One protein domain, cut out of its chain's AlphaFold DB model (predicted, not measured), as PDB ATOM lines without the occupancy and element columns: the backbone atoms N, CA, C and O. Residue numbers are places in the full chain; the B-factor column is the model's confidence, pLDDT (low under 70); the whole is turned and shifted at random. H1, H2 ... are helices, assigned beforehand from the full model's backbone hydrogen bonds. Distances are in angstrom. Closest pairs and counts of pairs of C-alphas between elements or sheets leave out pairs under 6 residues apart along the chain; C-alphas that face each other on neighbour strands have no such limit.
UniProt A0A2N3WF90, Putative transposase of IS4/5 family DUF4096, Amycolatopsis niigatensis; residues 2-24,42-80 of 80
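What this domain is: This is residues 2 to 24 and 42 to 80 of the 80 residues of the protein "Putative transposase of IS4/5 family DUF4096" of Amycolatopsis niigatensis (UniProt A0A2N3WF90). H3, the longest helix, crosses the middle, with H1 on one side, H4 on the other and H2 by its first residues. Residues 57 to 70 loop from H3 to H4. The printed part has 62 residues with four named helices, H1 to H4, and no named strand: all helix, compact, radius of gyration of the C-alphas 10.9 A, spans 29 by 28 by 20 A.

Where its parts are: Find C-alpha 2 at (-23.907, -31.514, 37.517); H1 runs to residue 13, 17.0 A. Next come H2, residues 16 to 24, H3, residues 43 to 56, 20.0 A, and H4, residues 71 to 78, ending at (-34.545, -20.236, 19.424).

How they stand to each other: Look for the closest C-alphas: H3 touches H1 at Ser 10 and Thr 48, 5.7 A, only just touches H2 at Trp 19 and Arg 44, 7.3 A, with 3 pairs within 8 A, and touches H4 at Ile 50 and Ala 74, 5.9 A, about perpendicular at 86 degrees. O i to N i+4 pairs are within hydrogen-bond range throughout H3 and H4, 6 of 8 in H1, 3 of 5 in H2.

The domain as a whole: C-alphas 4 and 80, the farthest apart, span 29.1 A. Residues 25 to 41 are cut out, a 13.9 A gap between C-alphas 24 and 42. The H3 to H4 link is long. Residues 2 to 7 and 10 have pLDDT under 70.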
ATOM      1  N   ILE A   2     -23.236 -31.934  38.772       52.25
ATOM      2  CA  ILE A   2     -23.907 -31.514  37.517       52.25
ATOM      3  C   ILE A   2     -23.490 -30.094  37.068       52.25
ATOM      4  O   ILE A   2     -23.262 -29.872  35.884       52.25
ATOM      5  N   LEU A   3     -23.283 -29.166  38.014       53.44
ATOM      6  CA  LEU A   3     -22.876 -27.782  37.723       53.44
ATOM      7  C   LEU A   3     -21.501 -27.660  37.026       53.44
ATOM      8  O   LEU A   3     -21.304 -26.768  36.217       53.44
ATOM      9  N   VAL A   4     -20.555 -28.566  37.306       57.88
ATOM     10  CA  VAL A   4     -19.144 -28.422  36.883       57.88
ATOM     11  C   VAL A   4     -18.931 -28.771  35.403       57.88
ATOM     12  O   VAL A   4     -17.991 -28.293  34.774       57.88
ATOM     13  N   VAL A   5     -19.792 -29.621  34.833       59.44
ATOM     14  CA  VAL A   5     -19.698 -30.044  33.424       59.44
ATOM     15  C   VAL A   5     -20.343 -29.010  32.502       59.44
ATOM     16  O   VAL A   5     -19.788 -28.699  31.450       59.44
ATOM     17  N   VAL A   6     -21.480 -28.439  32.916       61.03
ATOM     18  CA  VAL A   6     -22.136 -27.353  32.175       61.03
ATOM     19  C   VAL A   6     -21.272 -26.105  32.173       61.03
ATOM     20  O   VAL A   6     -21.148 -25.493  31.127       61.03
ATOM     21  N   ASP A   7     -20.631 -25.773  33.291       63.69
ATOM     22  CA  ASP A   7     -19.740 -24.616  33.393       63.69
ATOM     23  C   ASP A   7     -18.583 -24.680  32.374       63.69
ATOM     24  O   ASP A   7     -18.369 -23.750  31.600       63.69
ATOM     25  N   ARG A   8     -17.926 -25.841  32.235       72.69
ATOM     26  CA  ARG A   8     -16.866 -26.029  31.227       72.69
ATOM     27  C   ARG A   8     -17.371 -26.021  29.785       72.69
ATOM     28  O   ARG A   8     -16.680 -25.513  28.903       72.69
ATOM     29  N   LEU A   9     -18.540 -26.607  29.521       73.00
ATOM     30  CA  LEU A   9     -19.153 -26.555  28.189       73.00
ATOM     31  C   LEU A   9     -19.628 -25.141  27.853       73.00
ATOM     32  O   LEU A   9     -19.474 -24.714  26.715       73.00
ATOM     33  N   SER A  10     -20.129 -24.411  28.846       69.00
ATOM     34  CA  SER A  10     -20.512 -23.008  28.746       69.00
ATOM     35  C   SER A  10     -19.307 -22.155  28.391       69.00
ATOM     36  O   SER A  10     -19.359 -21.470  27.383       69.00
ATOM     37  N   LEU A  11     -18.187 -22.272  29.104       76.56
ATOM     38  CA  LEU A  11     -16.963 -21.530  28.774       76.56
ATOM     39  C   LEU A  11     -16.406 -21.868  27.381       76.56
ATOM     40  O   LEU A  11     -15.804 -21.016  26.735       76.56
ATOM     41  N   ARG A  12     -16.607 -23.099  26.896       85.50
ATOM     42  CA  ARG A  12     -16.145 -23.518  25.565       85.50
ATOM     43  C   ARG A  12     -17.061 -23.048  24.431       85.50
ATOM     44  O   ARG A  12     -16.565 -22.680  23.373       85.50
ATOM     45  N   LEU A  13     -18.376 -23.162  24.609       87.44
ATOM     46  CA  LEU A  13     -19.375 -22.857  23.576       87.44
ATOM     47  C   LEU A  13     -19.772 -21.381  23.577       87.44
ATOM     48  O   LEU A  13     -20.082 -20.819  22.533       87.44
ATOM     49  N   VAL A  14     -19.774 -20.779  24.761       91.12
ATOM     50  CA  VAL A  14     -20.167 -19.401  25.040       91.12
ATOM     51  C   VAL A  14     -19.096 -18.776  25.942       91.12
ATOM     52  O   VAL A  14     -19.344 -18.563  27.134       91.12
ATOM     53  N   PRO A  15     -17.881 -18.524  25.415       92.25
ATOM     54  CA  PRO A  15     -16.852 -17.799  26.157       92.25
ATOM     55  C   PRO A  15     -17.366 -16.416  26.571       92.25
ATOM     56  O   PRO A  15     -18.296 -15.890  25.957       92.25
ATOM     57  N   ASP A  16     -16.773 -15.834  27.614       91.94
ATOM     58  CA  ASP A  16     -17.235 -14.560  28.187       91.94
ATOM     59  C   ASP A  16     -17.305 -13.449  27.132       91.94
ATOM     60  O   ASP A  16     -18.320 -12.777  27.016       91.94
ATOM     61  N   GLU A  17     -16.298 -13.358  26.268       92.38
ATOM     62  CA  GLU A  17     -16.230 -12.387  25.166       92.38
ATOM     63  C   GLU A  17     -17.406 -12.523  24.184       92.38
ATOM     64  O   GLU A  17     -17.963 -11.533  23.714       92.38
ATOM     65  N   LEU A  18     -17.820 -13.760  23.873       92.50
ATOM     66  CA  LEU A  18     -19.001 -13.994  23.040       92.50
ATOM     67  C   LEU A  18     -20.272 -13.619  23.800       92.50
ATOM     68  O   LEU A  18     -21.192 -13.046  23.219       92.50
ATOM     69  N   TRP A  19     -20.330 -13.958  25.087       93.88
ATOM     70  CA  TRP A  19     -21.475 -13.640  25.926       93.88
ATOM     71  C   TRP A  19     -21.704 -12.131  26.019       93.88
ATOM     72  O   TRP A  19     -22.824 -11.691  25.791       93.88
ATOM     73  N   GLU A  20     -20.653 -11.344  26.243       95.31
ATOM     74  CA  GLU A  20     -20.721  -9.879  26.311       95.31
ATOM     75  C   GLU A  20     -21.301  -9.248  25.035       95.31
ATOM     76  O   GLU A  20     -22.014  -8.247  25.098       95.31
ATOM     77  N   LEU A  21     -21.043  -9.849  23.868       94.75
ATOM     78  CA  LEU A  21     -21.596  -9.393  22.589       94.75
ATOM     79  C   LEU A  21     -23.055  -9.820  22.382       94.75
ATOM     80  O   LEU A  21     -23.837  -9.088  21.774       94.75
ATOM     81  N   VAL A  22     -23.423 -11.015  22.848       93.69
ATOM     82  CA  VAL A  22     -24.741 -11.618  22.600       93.69
ATOM     83  C   VAL A  22     -25.779 -11.185  23.630       93.69
ATOM     84  O   VAL A  22     -26.923 -10.937  23.257       93.69
ATOM     85  N   GLU A  23     -25.406 -11.085  24.904       93.38
ATOM     86  CA  GLU A  23     -26.294 -10.721  26.010       93.38
ATOM     87  C   GLU A  23     -27.194  -9.508  25.711       93.38
ATOM     88  O   GLU A  23     -28.413  -9.651  25.848       93.38
ATOM     89  N   PRO A  24     -26.678  -8.353  25.237       94.19
ATOM     90  CA  PRO A  24     -27.520  -7.186  24.960       94.19
ATOM     91  C   PRO A  24     -28.497  -7.385  23.791       94.19
ATOM     92  O   PRO A  24     -29.448  -6.616  23.655       94.19
ATOM     93  N   GLU A  42     -31.461 -18.567  33.860       88.44
ATOM     94  CA  GLU A  42     -30.268 -17.794  33.525       88.44
ATOM     95  C   GLU A  42     -30.113 -17.668  31.992       88.44
ATOM     96  O   GLU A  42     -30.039 -18.698  31.304       88.44
ATOM     97  N   PRO A  43     -30.102 -16.445  31.419       89.62
ATOM     98  CA  PRO A  43     -30.040 -16.242  29.971       89.62
ATOM     99  C   PRO A  43     -28.852 -16.951  29.319       89.62
ATOM    100  O   PRO A  43     -29.016 -17.597  28.278       89.62
ATOM    101  N   ARG A  44     -27.680 -16.914  29.967       90.75
ATOM    102  CA  ARG A  44     -26.462 -17.556  29.456       90.75
ATOM    103  C   ARG A  44     -26.587 -19.068  29.398       90.75
ATOM    104  O   ARG A  44     -26.136 -19.701  28.444       90.75
ATOM    105  N   GLN A  45     -27.253 -19.652  30.385       90.75
ATOM    106  CA  GLN A  45     -27.496 -21.089  30.452       90.75
ATOM    107  C   GLN A  45     -28.409 -21.551  29.308       90.75
ATOM    108  O   GLN A  45     -28.134 -22.559  28.653       90.75
ATOM    109  N   VAL A  46     -29.467 -20.786  29.020       92.25
ATOM    110  CA  VAL A  46     -30.379 -21.058  27.898       92.25
ATOM    111  C   VAL A  46     -29.665 -20.902  26.557       92.25
ATOM    112  O   VAL A  46     -29.800 -21.772  25.696       92.25
ATOM    113  N   PHE A  47     -28.880 -19.838  26.387       93.19
ATOM    114  CA  PHE A  47     -28.108 -19.620  25.167       93.19
ATOM    115  C   PHE A  47     -27.088 -20.742  24.936       93.19
ATOM    116  O   PHE A  47     -27.022 -21.303  23.845       93.19
ATOM    117  N   THR A  48     -26.378 -21.166  25.983       93.56
ATOM    118  CA  THR A  48     -25.439 -22.295  25.910       93.56
ATOM    119  C   THR A  48     -26.130 -23.587  25.472       93.56
ATOM    120  O   THR A  48     -25.600 -24.312  24.630       93.56
ATOM    121  N   ALA A  49     -27.329 -23.875  25.992       93.75
ATOM    122  CA  ALA A  49     -28.104 -25.043  25.577       93.75
ATOM    123  C   ALA A  49     -28.492 -24.987  24.087       93.75
ATOM    124  O   ALA A  49     -28.419 -26.002  23.395       93.75
ATOM    125  N   ILE A  50     -28.859 -23.807  23.577       94.62
ATOM    126  CA  ILE A  50     -29.144 -23.596  22.149       94.62
ATOM    127  C   ILE A  50     -27.883 -23.837  21.313       94.62
ATOM    128  O   ILE A  50     -27.915 -24.639  20.382       94.62
ATOM    129  N   VAL A  51     -26.758 -23.210  21.670       94.38
ATOM    130  CA  VAL A  51     -25.483 -23.373  20.950       94.38
ATOM    131  C   VAL A  51     -25.037 -24.835  20.945       94.38
ATOM    132  O   VAL A  51     -24.582 -25.330  19.915       94.38
ATOM    133  N   TYR A  52     -25.216 -25.565  22.048       93.81
ATOM    134  CA  TYR A  52     -24.926 -26.999  22.099       93.81
ATOM    135  C   TYR A  52     -25.741 -27.788  21.066       93.81
ATOM    136  O   TYR A  52     -25.173 -28.581  20.319       93.81
ATOM    137  N   VAL A  53     -27.057 -27.566  20.987       95.25
ATOM    138  CA  VAL A  53     -27.920 -28.259  20.012       95.25
ATOM    139  C   VAL A  53     -27.498 -27.919  18.581       95.25
ATOM    140  O   VAL A  53     -27.343 -28.818  17.758       95.25
ATOM    141  N   LEU A  54     -27.233 -26.641  18.297       94.94
ATOM    142  CA  LEU A  54     -26.825 -26.184  16.964       94.94
ATOM    143  C   LEU A  54     -25.454 -26.730  16.537       94.94
ATOM    144  O   LEU A  54     -25.261 -27.044  15.366       94.94
ATOM    145  N   THR A  55     -24.507 -26.852  17.469       92.31
ATOM    146  CA  THR A  55     -23.145 -27.335  17.176       92.31
ATOM    147  C   THR A  55     -23.043 -28.857  17.141       92.31
ATOM    148  O   THR A  55     -22.269 -29.393  16.352       92.31
ATOM    149  N   SER A  56     -23.815 -29.564  17.970       91.94
ATOM    150  CA  SER A  56     -23.842 -31.035  17.997       91.94
ATOM    151  C   SER A  56     -24.761 -31.647  16.938       91.94
ATOM    152  O   SER A  56     -24.570 -32.805  16.570       91.94
ATOM    153  N   GLY A  57     -25.766 -30.902  16.463       93.88
ATOM    154  CA  GLY A  57     -26.775 -31.392  15.523       93.88
ATOM    155  C   GLY A  57     -27.765 -32.394  16.127       93.88
ATOM    156  O   GLY A  57     -28.497 -33.043  15.380       93.88
ATOM    157  N   CYS A  58     -27.794 -32.556  17.456       93.81
ATOM    158  CA  CYS A  58     -28.743 -33.456  18.107       93.81
ATOM    159  C   CYS A  58     -30.181 -32.926  18.004       93.81
ATOM    160  O   CYS A  58     -30.415 -31.729  17.819       93.81
ATOM    161  N   ALA A  59     -31.179 -33.798  18.168       96.50
ATOM    162  CA  ALA A  59     -32.549 -33.316  18.274       96.50
ATOM    163  C   ALA A  59     -32.710 -32.485  19.557       96.50
ATOM    164  O   ALA A  59     -32.079 -32.760  20.576       96.50
ATOM    165  N   TRP A  60     -33.623 -31.508  19.556       95.50
ATOM    166  CA  TRP A  60     -33.921 -30.710  20.755       95.50
ATOM    167  C   TRP A  60     -34.279 -31.579  21.965       95.50
ATOM    168  O   TRP A  60     -33.856 -31.292  23.079       95.50
ATOM    169  N   ARG A  61     -35.029 -32.665  21.747       95.75
ATOM    170  CA  ARG A  61     -35.427 -33.616  22.800       95.75
ATOM    171  C   ARG A  61     -34.246 -34.374  23.412       95.75
ATOM    172  O   ARG A  61     -34.385 -34.856  24.531       95.75
ATOM    173  N   ASP A  62     -33.118 -34.425  22.710       95.38
ATOM    174  CA  ASP A  62     -31.885 -35.067  23.165       95.38
ATOM    175  C   ASP A  62     -30.975 -34.091  23.927       95.38
ATOM    176  O   ASP A  62     -29.867 -34.461  24.318       95.38
ATOM    177  N   LEU A  63     -31.426 -32.848  24.165       93.31
ATOM    178  CA  LEU A  63     -30.719 -31.889  25.008       93.31
ATOM    179  C   LEU A  63     -30.472 -32.512  26.395       93.31
ATOM    180  O   LEU A  63     -31.437 -32.826  27.103       93.31
ATOM    181  N   PRO A  64     -29.205 -32.661  26.825       91.00
ATOM    182  CA  PRO A  64     -28.899 -33.286  28.100       91.00
ATOM    183  C   PRO A  64     -29.557 -32.550  29.281       91.00
ATOM    184  O   PRO A  64     -29.380 -31.337  29.422       91.00
ATOM    185  N   PRO A  65     -30.238 -33.258  30.205       88.06
ATOM    186  CA  PRO A  65     -30.848 -32.640  31.387       88.06
ATOM    187  C   PRO A  65     -29.849 -31.892  32.277       88.06
ATOM    188  O   PRO A  65     -30.240 -31.017  33.048       88.06
ATOM    189  N   SER A  66     -28.554 -32.209  32.161       86.81
ATOM    190  CA  SER A  66     -27.478 -31.535  32.885       86.81
ATOM    191  C   SER A  66     -27.476 -30.028  32.667       86.81
ATOM    192  O   SER A  66     -27.139 -29.315  33.603       86.81
ATOM    193  N   PHE A  67     -27.906 -29.542  31.493       86.69
ATOM    194  CA  PHE A  67     -28.002 -28.111  31.202       86.69
ATOM    195  C   PHE A  67     -28.975 -27.368  32.118       86.69
ATOM    196  O   PHE A  67     -28.915 -26.146  32.147       86.69
ATOM    197  N   GLY A  68     -29.875 -28.043  32.843       88.56
ATOM    198  CA  GLY A  68     -30.880 -27.384  33.688       88.56
ATOM    199  C   GLY A  68     -31.917 -26.573  32.900       88.56
ATOM    200  O   GLY A  68     -32.712 -25.844  33.487       88.56
ATOM    201  N   VAL A  69     -31.921 -26.705  31.571       91.19
ATOM    202  CA  VAL A  69     -32.825 -26.017  30.650       91.19
ATOM    203  C   VAL A  69     -33.741 -27.060  30.013       91.19
ATOM    204  O   VAL A  69     -33.251 -27.957  29.328       91.19
ATOM    205  N   PRO A  70     -35.070 -26.964  30.190       92.62
ATOM    206  CA  PRO A  70     -36.003 -27.812  29.460       92.62
ATOM    207  C   PRO A  70     -35.871 -27.578  27.954       92.62
ATOM    208  O   PRO A  70     -35.841 -26.424  27.510       92.62
ATOM    209  N   PHE A  71     -35.862 -28.647  27.153       93.81
ATOM    210  CA  PHE A  71     -35.726 -28.518  25.699       93.81
ATOM    211  C   PHE A  71     -36.822 -27.644  25.076       93.81
ATOM    212  O   PHE A  71     -36.569 -26.933  24.108       93.81
ATOM    213  N   GLN A  72     -38.031 -27.641  25.650       94.38
ATOM    214  CA  GLN A  72     -39.131 -26.781  25.211       94.38
ATOM    215  C   GLN A  72     -38.784 -25.300  25.384       94.38
ATOM    216  O   GLN A  72     -39.138 -24.484  24.536       94.38
ATOM    217  N   THR A  73     -38.092 -24.949  26.472       92.06
ATOM    218  CA  THR A  73     -37.652 -23.576  26.742       92.06
ATOM    219  C   THR A  73     -36.560 -23.158  25.765       92.06
ATOM    220  O   THR A  73     -36.675 -22.078  25.190       92.06
ATOM    221  N   ALA A  74     -35.552 -24.010  25.547       93.19
ATOM    222  CA  ALA A  74     -34.480 -23.747  24.585       93.19
ATOM    223  C   ALA A  74     -35.033 -23.587  23.161       93.19
ATOM    224  O   ALA A  74     -34.791 -22.569  22.519       93.19
ATOM    225  N   HIS A  75     -35.861 -24.534  22.707       94.62
ATOM    226  CA  HIS A  75     -36.468 -24.487  21.378       94.62
ATOM    227  C   HIS A  75     -37.361 -23.254  21.199       94.62
ATOM    228  O   HIS A  75     -37.215 -22.533  20.219       94.62
ATOM    229  N   ARG A  76     -38.228 -22.948  22.178       92.38
ATOM    230  CA  ARG A  76     -39.080 -21.750  22.124       92.38
ATOM    231  C   ARG A  76     -38.249 -20.476  21.994       92.38
ATOM    232  O   ARG A  76     -38.632 -19.602  21.233       92.38
ATOM    233  N   ARG A  77     -37.149 -20.366  22.744       90.12
ATOM    234  CA  ARG A  77     -36.248 -19.204  22.708       90.12
ATOM    235  C   ARG A  77     -35.461 -19.103  21.403       90.12
ATOM    236  O   ARG A  77     -35.147 -17.995  21.010       90.12
ATOM    237  N   PHE A  78     -35.172 -20.223  20.746       92.12
ATOM    238  CA  PHE A  78     -34.545 -20.236  19.424       92.12
ATOM    239  C   PHE A  78     -35.504 -19.792  18.305       92.12
ATOM    240  O   PHE A  78     -35.079 -19.151  17.354       92.12
ATOM    241  N   THR A  79     -36.791 -20.137  18.406       91.38
ATOM    242  CA  THR A  79     -37.806 -19.806  17.386       91.38
ATOM    243  C   THR A  79     -38.461 -18.430  17.548       91.38
ATOM    244  O   THR A  79     -39.319 -18.083  16.740       91.38
ATOM    245  N   GLN A  80     -38.153 -17.713  18.630       81.12
ATOM    246  CA  GLN A  80     -38.673 -16.371  18.916       81.12
ATOM    247  C   GLN A  80     -37.862 -15.312  18.182       81.12
ATOM    248  O   GLN A  80     -38.509 -14.371  17.678       81.12
TER     249      GLN A  80